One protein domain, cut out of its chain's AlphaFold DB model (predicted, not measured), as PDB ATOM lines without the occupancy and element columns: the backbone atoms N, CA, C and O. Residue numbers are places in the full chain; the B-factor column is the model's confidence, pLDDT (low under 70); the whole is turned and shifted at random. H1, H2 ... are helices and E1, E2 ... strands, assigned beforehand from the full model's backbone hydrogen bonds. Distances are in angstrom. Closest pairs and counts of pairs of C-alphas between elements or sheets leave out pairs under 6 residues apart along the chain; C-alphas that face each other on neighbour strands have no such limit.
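What this domain is: This is residues 5 to 11 and 22 to 95 of the 104 residues of an uncharacterized protein of marine sediment metagenome (UniProt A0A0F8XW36). A narrow, strongly twisted sheet of three strands reaches out to one side of a helical hairpin, H1 and H2, which sits at the end of the sheet where E2 begins and E3 ends. H3 follows beyond that end, and residues 88 to 95, of which 88 to 93 belong to H3, stick out free. The printed part has 81 residues, with three named helices and three named strands in the order E1, H1, H2, E2, E3, H3; the sheet runs E1, E2, E3, all antiparallel, and the class is mixed, helices and strands. The whole is loose, with a radius of gyration of the C-alphas of 15.0 A, and elongated, spanning 53 by 31 by 20 A.

How they stand to each other: E1, residues 5 to 10, is an edge strand and antiparallel to E2, residues 59 to 66, with N 10 and O 61 2.8 A apart, within hydrogen-bond range. H1, residues 23 to 34, and H2, residues 40 to 54, form a helical hairpin: they touch, closest at the C-alphas of Ala 27 and Cys 50, 4.6 A, at a shallow tilt of 18 degrees, opposite ways. E2 and E3, residues 71 to 77, form an antiparallel hairpin, with N 62 and O 74 2.7 A apart. H1 only grazes the sheet with residues 23 to 30, and H2 with residues 49 to 53; the closest C-alphas of H2 and E3 are those of Gln 49 and Thr 77, 6.7 A. H3, residues 82 to 93, is not on the sheet; it is close to H2 but not clearly touching, with the C-alphas of Arg 52 and Tyr 84 closest at 5.9 A, at a steep tilt of 52 degrees. H1 and H3 are apart. In H1, H2 and H3 every O i to N i+4 pair is within hydrogen-bond range.

Where its parts are: E1 begins at C-alpha 5, (-48.523, -63.105, -62.979). H2 is 21.4 A long, E2 23.0 A and E3 20.3 A. H3 ends at C-alpha 93, (-69.517, -36.082, -94.314).

The domain as a whole: The C-alphas farthest apart are those of Asn 68 and Glu 94, 52.9 A. Residues 12 to 21 are not printed, and C-alphas 11 and 22 are 15.3 A apart across the cut. The links that are printed whole are tight. No printed residue has a pLDDT under 70.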
ATOM      1  N   LEU A   5     -49.933 -63.432 -62.731       96.81
ATOM      2  CA  LEU A   5     -48.523 -63.105 -62.979       96.81
ATOM      3  C   LEU A   5     -48.334 -61.958 -63.982       96.81
ATOM      4  O   LEU A   5     -47.201 -61.565 -64.252       96.81
ATOM      5  N   GLY A   6     -49.426 -61.422 -64.528       96.06
ATOM      6  CA  GLY A   6     -49.397 -60.387 -65.556       96.06
ATOM      7  C   GLY A   6     -49.699 -60.919 -66.954       96.06
ATOM      8  O   GLY A   6     -49.997 -62.101 -67.158       96.06
ATOM      9  N   GLU A   7     -49.629 -60.005 -67.916       96.62
ATOM     10  CA  GLU A   7     -49.774 -60.281 -69.339       96.62
ATOM     11  C   GLU A   7     -48.682 -59.566 -70.134       96.62
ATOM     12  O   GLU A   7     -48.229 -58.485 -69.755       96.62
ATOM     13  N   GLU A   8     -48.267 -60.184 -71.234       97.06
ATOM     14  CA  GLU A   8     -47.252 -59.666 -72.153       97.06
ATOM     15  C   GLU A   8     -47.841 -59.546 -73.562       97.06
ATOM     16  O   GLU A   8     -48.523 -60.467 -74.009       97.06
ATOM     17  N   GLU A   9     -47.614 -58.422 -74.251       96.94
ATOM     18  CA  GLU A   9     -47.951 -58.277 -75.677       96.94
ATOM     19  C   GLU A   9     -46.954 -59.090 -76.510       96.94
ATOM     20  O   GLU A   9     -45.748 -59.048 -76.272       96.94
ATOM     21  N   LEU A  10     -47.468 -59.877 -77.452       96.44
ATOM     22  CA  LEU A  10     -46.676 -60.716 -78.340       96.44
ATOM     23  C   LEU A  10     -46.354 -59.941 -79.620       96.44
ATOM     24  O   LEU A  10     -47.251 -59.423 -80.281       96.44
ATOM     25  N   GLU A  11     -45.079 -59.939 -80.006       94.38
ATOM     26  CA  GLU A  11     -44.583 -59.279 -81.227       94.38
ATOM     27  C   GLU A  11     -45.130 -59.905 -82.521       94.38
ATOM     28  O   GLU A  11     -45.130 -59.285 -83.583       94.38
ATOM     29  N   GLY A  22     -55.355 -63.669 -90.648       97.38
ATOM     30  CA  GLY A  22     -55.519 -62.427 -91.384       97.38
ATOM     31  C   GLY A  22     -56.672 -61.572 -90.841       97.38
ATOM     32  O   GLY A  22     -57.334 -61.932 -89.867       97.38
ATOM     33  N   PRO A  23     -56.973 -60.435 -91.497       97.88
ATOM     34  CA  PRO A  23     -58.048 -59.537 -91.066       97.88
ATOM     35  C   PRO A  23     -59.427 -60.204 -90.968       97.88
ATOM     36  O   PRO A  23     -60.211 -59.887 -90.080       97.88
ATOM     37  N   LYS A  24     -59.741 -61.142 -91.871       98.12
ATOM     38  CA  LYS A  24     -61.029 -61.852 -91.852       98.12
ATOM     39  C   LYS A  24     -61.148 -62.774 -90.643       98.12
ATOM     40  O   LYS A  24     -62.185 -62.763 -89.991       98.12
ATOM     41  N   ASP A  25     -60.089 -63.520 -90.342       98.31
ATOM     42  CA  ASP A  25     -60.052 -64.449 -89.211       98.31
ATOM     43  C   ASP A  25     -60.187 -63.681 -87.893       98.31
ATOM     44  O   ASP A  25     -61.000 -64.030 -87.046       98.31
ATOM     45  N   TRP A  26     -59.491 -62.547 -87.769       98.00
ATOM     46  CA  TRP A  26     -59.593 -61.683 -86.593       98.00
ATOM     47  C   TRP A  26     -60.961 -61.028 -86.401       98.00
ATOM     48  O   TRP A  26     -61.407 -60.866 -85.263       98.00
ATOM     49  N   ALA A  27     -61.623 -60.632 -87.490       97.88
ATOM     50  CA  ALA A  27     -62.977 -60.096 -87.421       97.88
ATOM     51  C   ALA A  27     -63.980 -61.178 -86.987       97.88
ATOM     52  O   ALA A  27     -64.849 -60.909 -86.160       97.88
ATOM     53  N   LEU A  28     -63.840 -62.407 -87.499       97.81
ATOM     54  CA  LEU A  28     -64.665 -63.539 -87.074       97.81
ATOM     55  C   LEU A  28     -64.408 -63.905 -85.609       97.81
ATOM     56  O   LEU A  28     -65.367 -64.029 -84.860       97.81
ATOM     57  N   GLU A  29     -63.150 -63.961 -85.169       97.25
ATOM     58  CA  GLU A  29     -62.801 -64.220 -83.766       97.25
ATOM     59  C   GLU A  29     -63.416 -63.170 -82.822       97.25
ATOM     60  O   GLU A  29     -63.988 -63.521 -81.792       97.25
ATOM     61  N   HIS A  30     -63.389 -61.877 -83.180       95.19
ATOM     62  CA  HIS A  30     -64.072 -60.837 -82.396       95.19
ATOM     63  C   HIS A  30     -65.586 -61.068 -82.308       95.19
ATOM     64  O   HIS A  30     -66.176 -60.891 -81.239       95.19
ATOM     65  N   LEU A  31     -66.223 -61.457 -83.416       95.31
ATOM     66  CA  LEU A  31     -67.655 -61.760 -83.442       95.31
ATOM     67  C   LEU A  31     -67.989 -63.002 -82.615       95.31
ATOM     68  O   LEU A  31     -68.989 -62.995 -81.901       95.31
ATOM     69  N   GLU A  32     -67.173 -64.048 -82.687       95.25
ATOM     70  CA  GLU A  32     -67.383 -65.289 -81.942       95.25
ATOM     71  C   GLU A  32     -67.227 -65.077 -80.432       95.25
ATOM     72  O   GLU A  32     -68.067 -65.547 -79.664       95.25
ATOM     73  N   GLN A  33     -66.220 -64.309 -80.000       93.25
ATOM     74  CA  GLN A  33     -65.999 -64.033 -78.576       93.25
ATOM     75  C   GLN A  33     -67.033 -63.068 -77.984       93.25
ATOM     76  O   GLN A  33     -67.477 -63.248 -76.849       93.25
ATOM     77  N   TYR A  34     -67.416 -62.026 -78.728       93.31
ATOM     78  CA  TYR A  34     -68.155 -60.898 -78.154       93.31
ATOM     79  C   TYR A  34     -69.542 -60.671 -78.757       93.31
ATOM     80  O   TYR A  34     -70.361 -59.997 -78.132       93.31
ATOM     81  N   GLY A  35     -69.854 -61.227 -79.927       91.94
ATOM     82  CA  GLY A  35     -71.115 -60.977 -80.637       91.94
ATOM     83  C   GLY A  35     -72.360 -61.545 -79.948       91.94
ATOM     84  O   GLY A  35     -73.471 -61.091 -80.218       91.94
ATOM     85  N   GLY A  36     -72.189 -62.509 -79.038       92.75
ATOM     86  CA  GLY A  36     -73.277 -63.089 -78.243       92.75
ATOM     87  C   GLY A  36     -73.676 -62.281 -77.003       92.75
ATOM     88  O   GLY A  36     -74.683 -62.602 -76.373       92.75
ATOM     89  N   ILE A  37     -72.906 -61.254 -76.629       90.38
ATOM     90  CA  ILE A  37     -73.178 -60.436 -75.441       90.38
ATOM     91  C   ILE A  37     -74.268 -59.415 -75.784       90.38
ATOM     92  O   ILE A  37     -74.159 -58.656 -76.751       90.38
ATOM     93  N   ASP A  38     -75.338 -59.404 -74.989       89.81
ATOM     94  CA  ASP A  38     -76.486 -58.543 -75.246       89.81
ATOM     95  C   ASP A  38     -76.320 -57.151 -74.621       89.81
ATOM     96  O   ASP A  38     -76.043 -57.004 -73.430       89.81
ATOM     97  N   GLY A  39     -76.491 -56.128 -75.455       87.31
ATOM     98  CA  GLY A  39     -76.320 -54.719 -75.120       87.31
ATOM     99  C   GLY A  39     -76.097 -53.907 -76.392       87.31
ATOM    100  O   GLY A  39     -75.229 -54.240 -77.195       87.31
ATOM    101  N   GLU A  40     -76.886 -52.854 -76.606       86.19
ATOM    102  CA  GLU A  40     -76.808 -52.033 -77.824       86.19
ATOM    103  C   GLU A  40     -75.412 -51.426 -78.005       86.19
ATOM    104  O   GLU A  40     -74.781 -51.614 -79.043       86.19
ATOM    105  N   HIS A  41     -74.893 -50.799 -76.948       85.88
ATOM    106  CA  HIS A  41     -73.559 -50.205 -76.948       85.88
ATOM    107  C   HIS A  41     -72.455 -51.240 -77.216       85.88
ATOM    108  O   HIS A  41     -71.541 -50.994 -77.998       85.88
ATOM    109  N   HIS A  42     -72.583 -52.436 -76.630       89.88
ATOM    110  CA  HIS A  42     -71.632 -53.527 -76.837       89.88
ATOM    111  C   HIS A  42     -71.637 -54.019 -78.287       89.88
ATOM    112  O   HIS A  42     -70.582 -54.188 -78.887       89.88
ATOM    113  N   LYS A  43     -72.817 -54.202 -78.892       90.44
ATOM    114  CA  LYS A  43     -72.928 -54.630 -80.297       90.44
ATOM    115  C   LYS A  43     -72.323 -53.605 -81.251       90.44
ATOM    116  O   LYS A  43     -71.625 -53.999 -82.183       90.44
ATOM    117  N   ILE A  44     -72.546 -52.314 -81.000       91.75
ATOM    118  CA  ILE A  44     -71.915 -51.228 -81.763       91.75
ATOM    119  C   ILE A  44     -70.391 -51.318 -81.640       91.75
ATOM    120  O   ILE A  44     -69.696 -51.298 -82.653       91.75
ATOM    121  N   TRP A  45     -69.873 -51.505 -80.423       93.12
ATOM    122  CA  TRP A  45     -68.443 -51.682 -80.192       93.12
ATOM    123  C   TRP A  45     -67.862 -52.881 -80.948       93.12
ATOM    124  O   TRP A  45     -66.872 -52.710 -81.658       93.12
ATOM    125  N   VAL A  46     -68.484 -54.064 -80.879       94.62
ATOM    126  CA  VAL A  46     -68.001 -55.259 -81.601       94.62
ATOM    127  C   VAL A  46     -67.971 -55.023 -83.111       94.62
ATOM    128  O   VAL A  46     -66.985 -55.366 -83.766       94.62
ATOM    129  N   ILE A  47     -69.025 -54.418 -83.667       94.06
ATOM    130  CA  ILE A  47     -69.091 -54.084 -85.095       94.06
ATOM    131  C   ILE A  47     -67.959 -53.118 -85.466       94.06
ATOM    132  O   ILE A  47     -67.269 -53.349 -86.461       94.06
ATOM    133  N   ASP A  48     -67.718 -52.090 -84.651       95.25
ATOM    134  CA  ASP A  48     -66.622 -51.142 -84.854       95.25
ATOM    135  C   ASP A  48     -65.251 -51.833 -84.836       95.25
ATOM    136  O   ASP A  48     -64.441 -51.619 -85.740       95.25
ATOM    137  N   GLN A  49     -65.003 -52.738 -83.882       96.56
ATOM    138  CA  GLN A  49     -63.744 -53.492 -83.828       96.56
ATOM    139  C   GLN A  49     -63.536 -54.332 -85.095       96.56
ATOM    140  O   GLN A  49     -62.448 -54.331 -85.671       96.56
ATOM    141  N   CYS A  50     -64.584 -55.003 -85.579       97.12
ATOM    142  CA  CYS A  50     -64.510 -55.788 -86.812       97.12
ATOM    143  C   CYS A  50     -64.179 -54.911 -88.023       97.12
ATOM    144  O   CYS A  50     -63.337 -55.274 -88.843       97.12
ATOM    145  N   ILE A  51     -64.803 -53.736 -88.130       96.31
ATOM    146  CA  ILE A  51     -64.542 -52.799 -89.226       96.31
ATOM    147  C   ILE A  51     -63.111 -52.267 -89.150       96.31
ATOM    148  O   ILE A  51     -62.421 -52.266 -90.168       96.31
ATOM    149  N   ARG A  52     -62.631 -51.885 -87.960       97.31
ATOM    150  CA  ARG A  52     -61.236 -51.479 -87.735       97.31
ATOM    151  C   ARG A  52     -60.266 -52.524 -88.266       97.31
ATOM    152  O   ARG A  52     -59.363 -52.173 -89.025       97.31
ATOM    153  N   ILE A  53     -60.472 -53.790 -87.910       98.06
ATOM    154  CA  ILE A  53     -59.634 -54.916 -88.349       98.06
ATOM    155  C   ILE A  53     -59.654 -55.043 -89.874       98.06
ATOM    156  O   ILE A  53     -58.600 -55.093 -90.508       98.06
ATOM    157  N   LEU A  54     -60.845 -55.045 -90.480       98.00
ATOM    158  CA  LEU A  54     -61.008 -55.153 -91.933       98.00
ATOM    159  C   LEU A  54     -60.401 -53.961 -92.691       98.00
ATOM    160  O   LEU A  54     -59.990 -54.119 -93.836       98.00
ATOM    161  N   LYS A  55     -60.310 -52.801 -92.036       97.38
ATOM    162  CA  LYS A  55     -59.663 -51.568 -92.505       97.38
ATOM    163  C   LYS A  55     -58.170 -51.493 -92.149       97.38
ATOM    164  O   LYS A  55     -57.569 -50.425 -92.214       97.38
ATOM    165  N   GLY A  56     -57.555 -52.592 -91.716       97.06
ATOM    166  CA  GLY A  56     -56.110 -52.661 -91.473       97.06
ATOM    167  C   GLY A  56     -55.647 -52.138 -90.112       97.06
ATOM    168  O   GLY A  56     -54.452 -51.914 -89.924       97.06
ATOM    169  N   THR A  57     -56.549 -51.948 -89.147       97.69
ATOM    170  CA  THR A  57     -56.143 -51.726 -87.752       97.69
ATOM    171  C   THR A  57     -55.514 -53.015 -87.212       97.69
ATOM    172  O   THR A  57     -56.150 -54.069 -87.287       97.69
ATOM    173  N   PRO A  58     -54.285 -52.973 -86.666       96.38
ATOM    174  CA  PRO A  58     -53.608 -54.172 -86.186       96.38
ATOM    175  C   PRO A  58     -54.312 -54.753 -84.956       96.38
ATOM    176  O   PRO A  58     -54.812 -54.008 -84.111       96.38
ATOM    177  N   VAL A  59     -54.295 -56.078 -84.813       97.56
ATOM    178  CA  VAL A  59     -54.741 -56.754 -83.589       97.56
ATOM    179  C   VAL A  59     -53.534 -57.049 -82.708       97.56
ATOM    180  O   VAL A  59     -52.577 -57.696 -83.125       97.56
ATOM    181  N   LYS A  60     -53.577 -56.578 -81.467       97.38
ATOM    182  CA  LYS A  60     -52.576 -56.871 -80.443       97.38
ATOM    183  C   LYS A  60     -52.971 -58.155 -79.739       97.38
ATOM    184  O   LYS A  60     -54.082 -58.236 -79.218       97.38
ATOM    185  N   LEU A  61     -52.063 -59.120 -79.698       97.44
ATOM    186  CA  LEU A  61     -52.233 -60.361 -78.951       97.44
ATOM    187  C   LEU A  61     -51.413 -60.278 -77.667       97.44
ATOM    188  O   LEU A  61     -50.249 -59.893 -77.695       97.44
ATOM    189  N   ARG A  62     -52.016 -60.640 -76.543       97.69
ATOM    190  CA  ARG A  62     -51.402 -60.672 -75.220       97.69
ATOM    191  C   ARG A  62     -51.536 -62.064 -74.622       97.69
ATOM    192  O   ARG A  62     -52.549 -62.729 -74.829       97.69
ATOM    193  N   LEU A  63     -50.532 -62.504 -73.875       97.88
ATOM    194  CA  LEU A  63     -50.560 -63.771 -73.151       97.88
ATOM    195  C   LEU A  63     -50.561 -63.508 -71.649       97.88
ATOM    196  O   LEU A  63     -49.554 -63.102 -71.074       97.88
ATOM    197  N   ALA A  64     -51.702 -63.756 -71.021       97.69
ATOM    198  CA  ALA A  64     -51.887 -63.671 -69.584       97.69
ATOM    199  C   ALA A  64     -51.499 -64.996 -68.910       97.69
ATOM    200  O   ALA A  64     -51.744 -66.079 -69.457       97.69
ATOM    201  N   ARG A  65     -50.870 -64.923 -67.730       97.62
ATOM    202  CA  ARG A  65     -50.342 -66.091 -67.000       97.62
ATOM    203  C   ARG A  65     -50.724 -66.067 -65.521       97.62
ATOM    204  O   ARG A  65     -50.851 -65.001 -64.921       97.62
ATOM    205  N   TRP A  66     -50.842 -67.256 -64.927       97.62
ATOM    206  CA  TRP A  66     -51.129 -67.445 -63.501       97.62
ATOM    207  C   TRP A  66     -50.180 -68.456 -62.852       97.62
ATOM    208  O   TRP A  66     -49.642 -69.341 -63.517       97.62
ATOM    209  N   GLU A  67     -50.018 -68.353 -61.532       97.31
ATOM    210  CA  GLU A  67     -49.182 -69.244 -60.707       97.31
ATOM    211  C   GLU A  67     -49.590 -70.719 -60.805       97.31
ATOM    212  O   GLU A  67     -48.747 -71.609 -60.713       97.31
ATOM    213  N   ASN A  68     -50.872 -70.994 -61.053       94.50
ATOM    214  CA  ASN A  68     -51.397 -72.349 -61.238       94.50
ATOM    215  C   ASN A  68     -51.077 -72.958 -62.623       94.50
ATOM    216  O   ASN A  68     -51.544 -74.053 -62.930       94.50
ATOM    217  N   GLY A  69     -50.316 -72.254 -63.467       94.62
ATOM    218  CA  GLY A  69     -49.941 -72.692 -64.810       94.62
ATOM    219  C   GLY A  69     -50.970 -72.383 -65.899       94.62
ATOM    220  O   GLY A  69     -50.702 -72.679 -67.067       94.62
ATOM    221  N   LEU A  70     -52.113 -71.772 -65.559       95.56
ATOM    222  CA  LEU A  70     -53.086 -71.306 -66.543       95.56
ATOM    223  C   LEU A  70     -52.454 -70.249 -67.455       95.56
ATOM    224  O   LEU A  70     -51.652 -69.412 -67.026       95.56
ATOM    225  N   LYS A  71     -52.845 -70.301 -68.727       96.00
ATOM    226  CA  LYS A  71     -52.490 -69.328 -69.752       96.00
ATOM    227  C   LYS A  71     -53.743 -68.950 -70.522       96.00
ATOM    228  O   LYS A  71     -54.544 -69.822 -70.844       96.00
ATOM    229  N   GLU A  72     -53.876 -67.672 -70.831       95.94
ATOM    230  CA  GLU A  72     -55.013 -67.130 -71.565       95.94
ATOM    231  C   GLU A  72     -54.486 -66.172 -72.631       95.94
ATOM    232  O   GLU A  72     -53.707 -65.267 -72.326       95.94
ATOM    233  N   TYR A  73     -54.896 -66.377 -73.880       96.31
ATOM    234  CA  TYR A  73     -54.656 -65.399 -74.928       96.31
ATOM    235  C   TYR A  73     -55.751 -64.341 -74.885       96.31
ATOM    236  O   TYR A  73     -56.933 -64.662 -74.828       96.31
ATOM    237  N   ARG A  74     -55.341 -63.081 -74.932       95.75
ATOM    238  CA  ARG A  74     -56.225 -61.920 -74.955       95.75
ATOM    239  C   ARG A  74     -55.895 -61.086 -76.161       95.75
ATOM    240  O   ARG A  74     -54.724 -60.919 -76.484       95.75
ATOM    241  N   PHE A  75     -56.900 -60.520 -76.800       95.44
ATOM    242  CA  PHE A  75     -56.673 -59.682 -77.960       95.44
ATOM    243  C   PHE A  75     -57.466 -58.385 -77.878       95.44
ATOM    244  O   PHE A  75     -58.461 -58.273 -77.167       95.44
ATOM    245  N   SER A  76     -56.977 -57.379 -78.589       94.94
ATOM    246  CA  SER A  76     -57.631 -56.081 -78.740       94.94
ATOM    247  C   SER A  76     -57.136 -55.418 -80.015       94.94
ATOM    248  O   SER A  76     -55.981 -55.614 -80.396       94.94
ATOM    249  N   THR A  77     -57.937 -54.566 -80.644       95.56
ATOM    250  CA  THR A  77     -57.410 -53.715 -81.716       95.56
ATOM    251  C   THR A  77     -56.404 -52.703 -81.156       95.56
ATOM    252  O   THR A  77     -56.547 -52.227 -80.031       95.56
ATOM    253  N   GLY A  78     -55.376 -52.376 -81.935       94.56
ATOM    254  CA  GLY A  78     -54.439 -51.297 -81.640       94.56
ATOM    255  C   GLY A  78     -54.984 -49.919 -82.020       94.56
ATOM    256  O   GLY A  78     -56.192 -49.693 -82.073       94.56
ATOM    257  N   ASN A  79     -54.069 -48.990 -82.301       94.50
ATOM    258  CA  ASN A  79     -54.440 -47.668 -82.797       94.50
ATOM    259  C   ASN A  79     -55.120 -47.791 -84.170       94.50
ATOM    260  O   ASN A  79     -54.599 -48.537 -85.004       94.50
ATOM    261  N   PRO A  80     -56.232 -47.070 -84.415       95.00
ATOM    262  CA  PRO A  80     -56.912 -47.098 -85.704       95.00
ATOM    263  C   PRO A  80     -55.961 -46.806 -86.865       95.00
ATOM    264  O   PRO A  80     -55.091 -45.941 -86.766       95.00
ATOM    265  N   SER A  81     -56.156 -47.526 -87.967       96.94
ATOM    266  CA  SER A  81     -55.425 -47.281 -89.208       96.94
ATOM    267  C   SER A  81     -55.847 -45.964 -89.868       96.94
ATOM    268  O   SER A  81     -56.951 -45.449 -89.647       96.94
ATOM    269  N   ASP A  82     -54.988 -45.448 -90.747       97.44
ATOM    270  CA  ASP A  82     -55.329 -44.300 -91.590       97.44
ATOM    271  C   ASP A  82     -56.537 -44.618 -92.485       97.44
ATOM    272  O   ASP A  82     -57.432 -43.791 -92.623       97.44
ATOM    273  N   GLU A  83     -56.628 -45.843 -93.020       96.94
ATOM    274  CA  GLU A  83     -57.758 -46.254 -93.863       96.94
ATOM    275  C   GLU A  83     -59.087 -46.248 -93.093       96.94
ATOM    276  O   GLU A  83     -60.107 -45.792 -93.616       96.94
ATOM    277  N   TYR A  84     -59.090 -46.725 -91.844       96.06
ATOM    278  CA  TYR A  84     -60.259 -46.632 -90.971       96.06
ATOM    279  C   TYR A  84     -60.618 -45.165 -90.701       96.06
ATOM    280  O   TYR A  84     -61.777 -44.774 -90.820       96.06
ATOM    281  N   THR A  85     -59.619 -44.340 -90.387       94.75
ATOM    282  CA  THR A  85     -59.815 -42.925 -90.050       94.75
ATOM    283  C   THR A  85     -60.404 -42.132 -91.216       94.75
ATOM    284  O   THR A  85     -61.332 -41.348 -91.013       94.75
ATOM    285  N   GLU A  86     -59.907 -42.343 -92.436       95.06
ATOM    286  CA  GLU A  86     -60.458 -41.705 -93.637       95.06
ATOM    287  C   GLU A  86     -61.875 -42.200 -93.939       95.06
ATOM    288  O   GLU A  86     -62.772 -41.391 -94.166       95.06
ATOM    289  N   TRP A  87     -62.123 -43.507 -93.823       93.56
ATOM    290  CA  TRP A  87     -63.460 -44.070 -94.016       93.56
ATOM    291  C   TRP A  87     -64.494 -43.490 -93.036       93.56
ATOM    292  O   TRP A  87     -65.605 -43.135 -93.432       93.56
ATOM    293  N   VAL A  88     -64.127 -43.309 -91.762       91.81
ATOM    294  CA  VAL A  88     -64.998 -42.648 -90.776       91.81
ATOM    295  C   VAL A  88     -65.273 -41.192 -91.163       91.81
ATOM    296  O   VAL A  88     -66.405 -40.724 -91.018       91.81
ATOM    297  N   LYS A  89     -64.271 -40.454 -91.660       91.31
ATOM    298  CA  LYS A  89     -64.454 -39.062 -92.108       91.31
ATOM    299  C   LYS A  89     -65.443 -38.970 -93.271       91.31
ATOM    300  O   LYS A  89     -66.323 -38.109 -93.232       91.31
ATOM    301  N   GLU A  90     -65.331 -39.859 -94.256       91.25
ATOM    302  CA  GLU A  90     -66.252 -39.938 -95.398       91.25
ATOM    303  C   GLU A  90     -67.694 -40.180 -94.930       91.25
ATOM    304  O   GLU A  90     -68.600 -39.418 -95.269       91.25
ATOM    305  N   LEU A  91     -67.909 -41.156 -94.041       88.94
ATOM    306  CA  LEU A  91     -69.243 -41.439 -93.503       88.94
ATOM    307  C   LEU A  91     -69.831 -40.290 -92.680       88.94
ATOM    308  O   LEU A  91     -71.047 -40.071 -92.694       88.94
ATOM    309  N   LYS A  92     -68.993 -39.546 -91.950       87.00
ATOM    310  CA  LYS A  92     -69.430 -38.355 -91.209       87.00
ATOM    311  C   LYS A  92     -69.857 -37.238 -92.164       87.00
ATOM    312  O   LYS A  92     -70.870 -36.591 -91.901       87.00
ATOM    313  N   ALA A  93     -69.152 -37.053 -93.281       86.88
ATOM    314  CA  ALA A  93     -69.517 -36.082 -94.314       86.88
ATOM    315  C   ALA A  93     -70.845 -36.430 -95.019       86.88
ATOM    316  O   ALA A  93     -71.597 -35.528 -95.383       86.88
ATOM    317  N   GLU A  94     -71.168 -37.719 -95.153       85.38
ATOM    318  CA  GLU A  94     -72.408 -38.215 -95.776       85.38
ATOM    319  C   GLU A  94     -73.620 -38.312 -94.824       85.38
ATOM    320  O   GLU A  94     -74.701 -38.752 -95.232       85.38
ATOM    321  N   GLY A  95     -73.469 -37.888 -93.563       75.19
ATOM    322  CA  GLY A  95     -74.570 -37.804 -92.598       75.19
ATOM    323  C   GLY A  95     -74.587 -38.879 -91.505       75.19
ATOM    324  O   GLY A  95     -75.664 -39.360 -91.173       75.19
TER     325      GLY A  95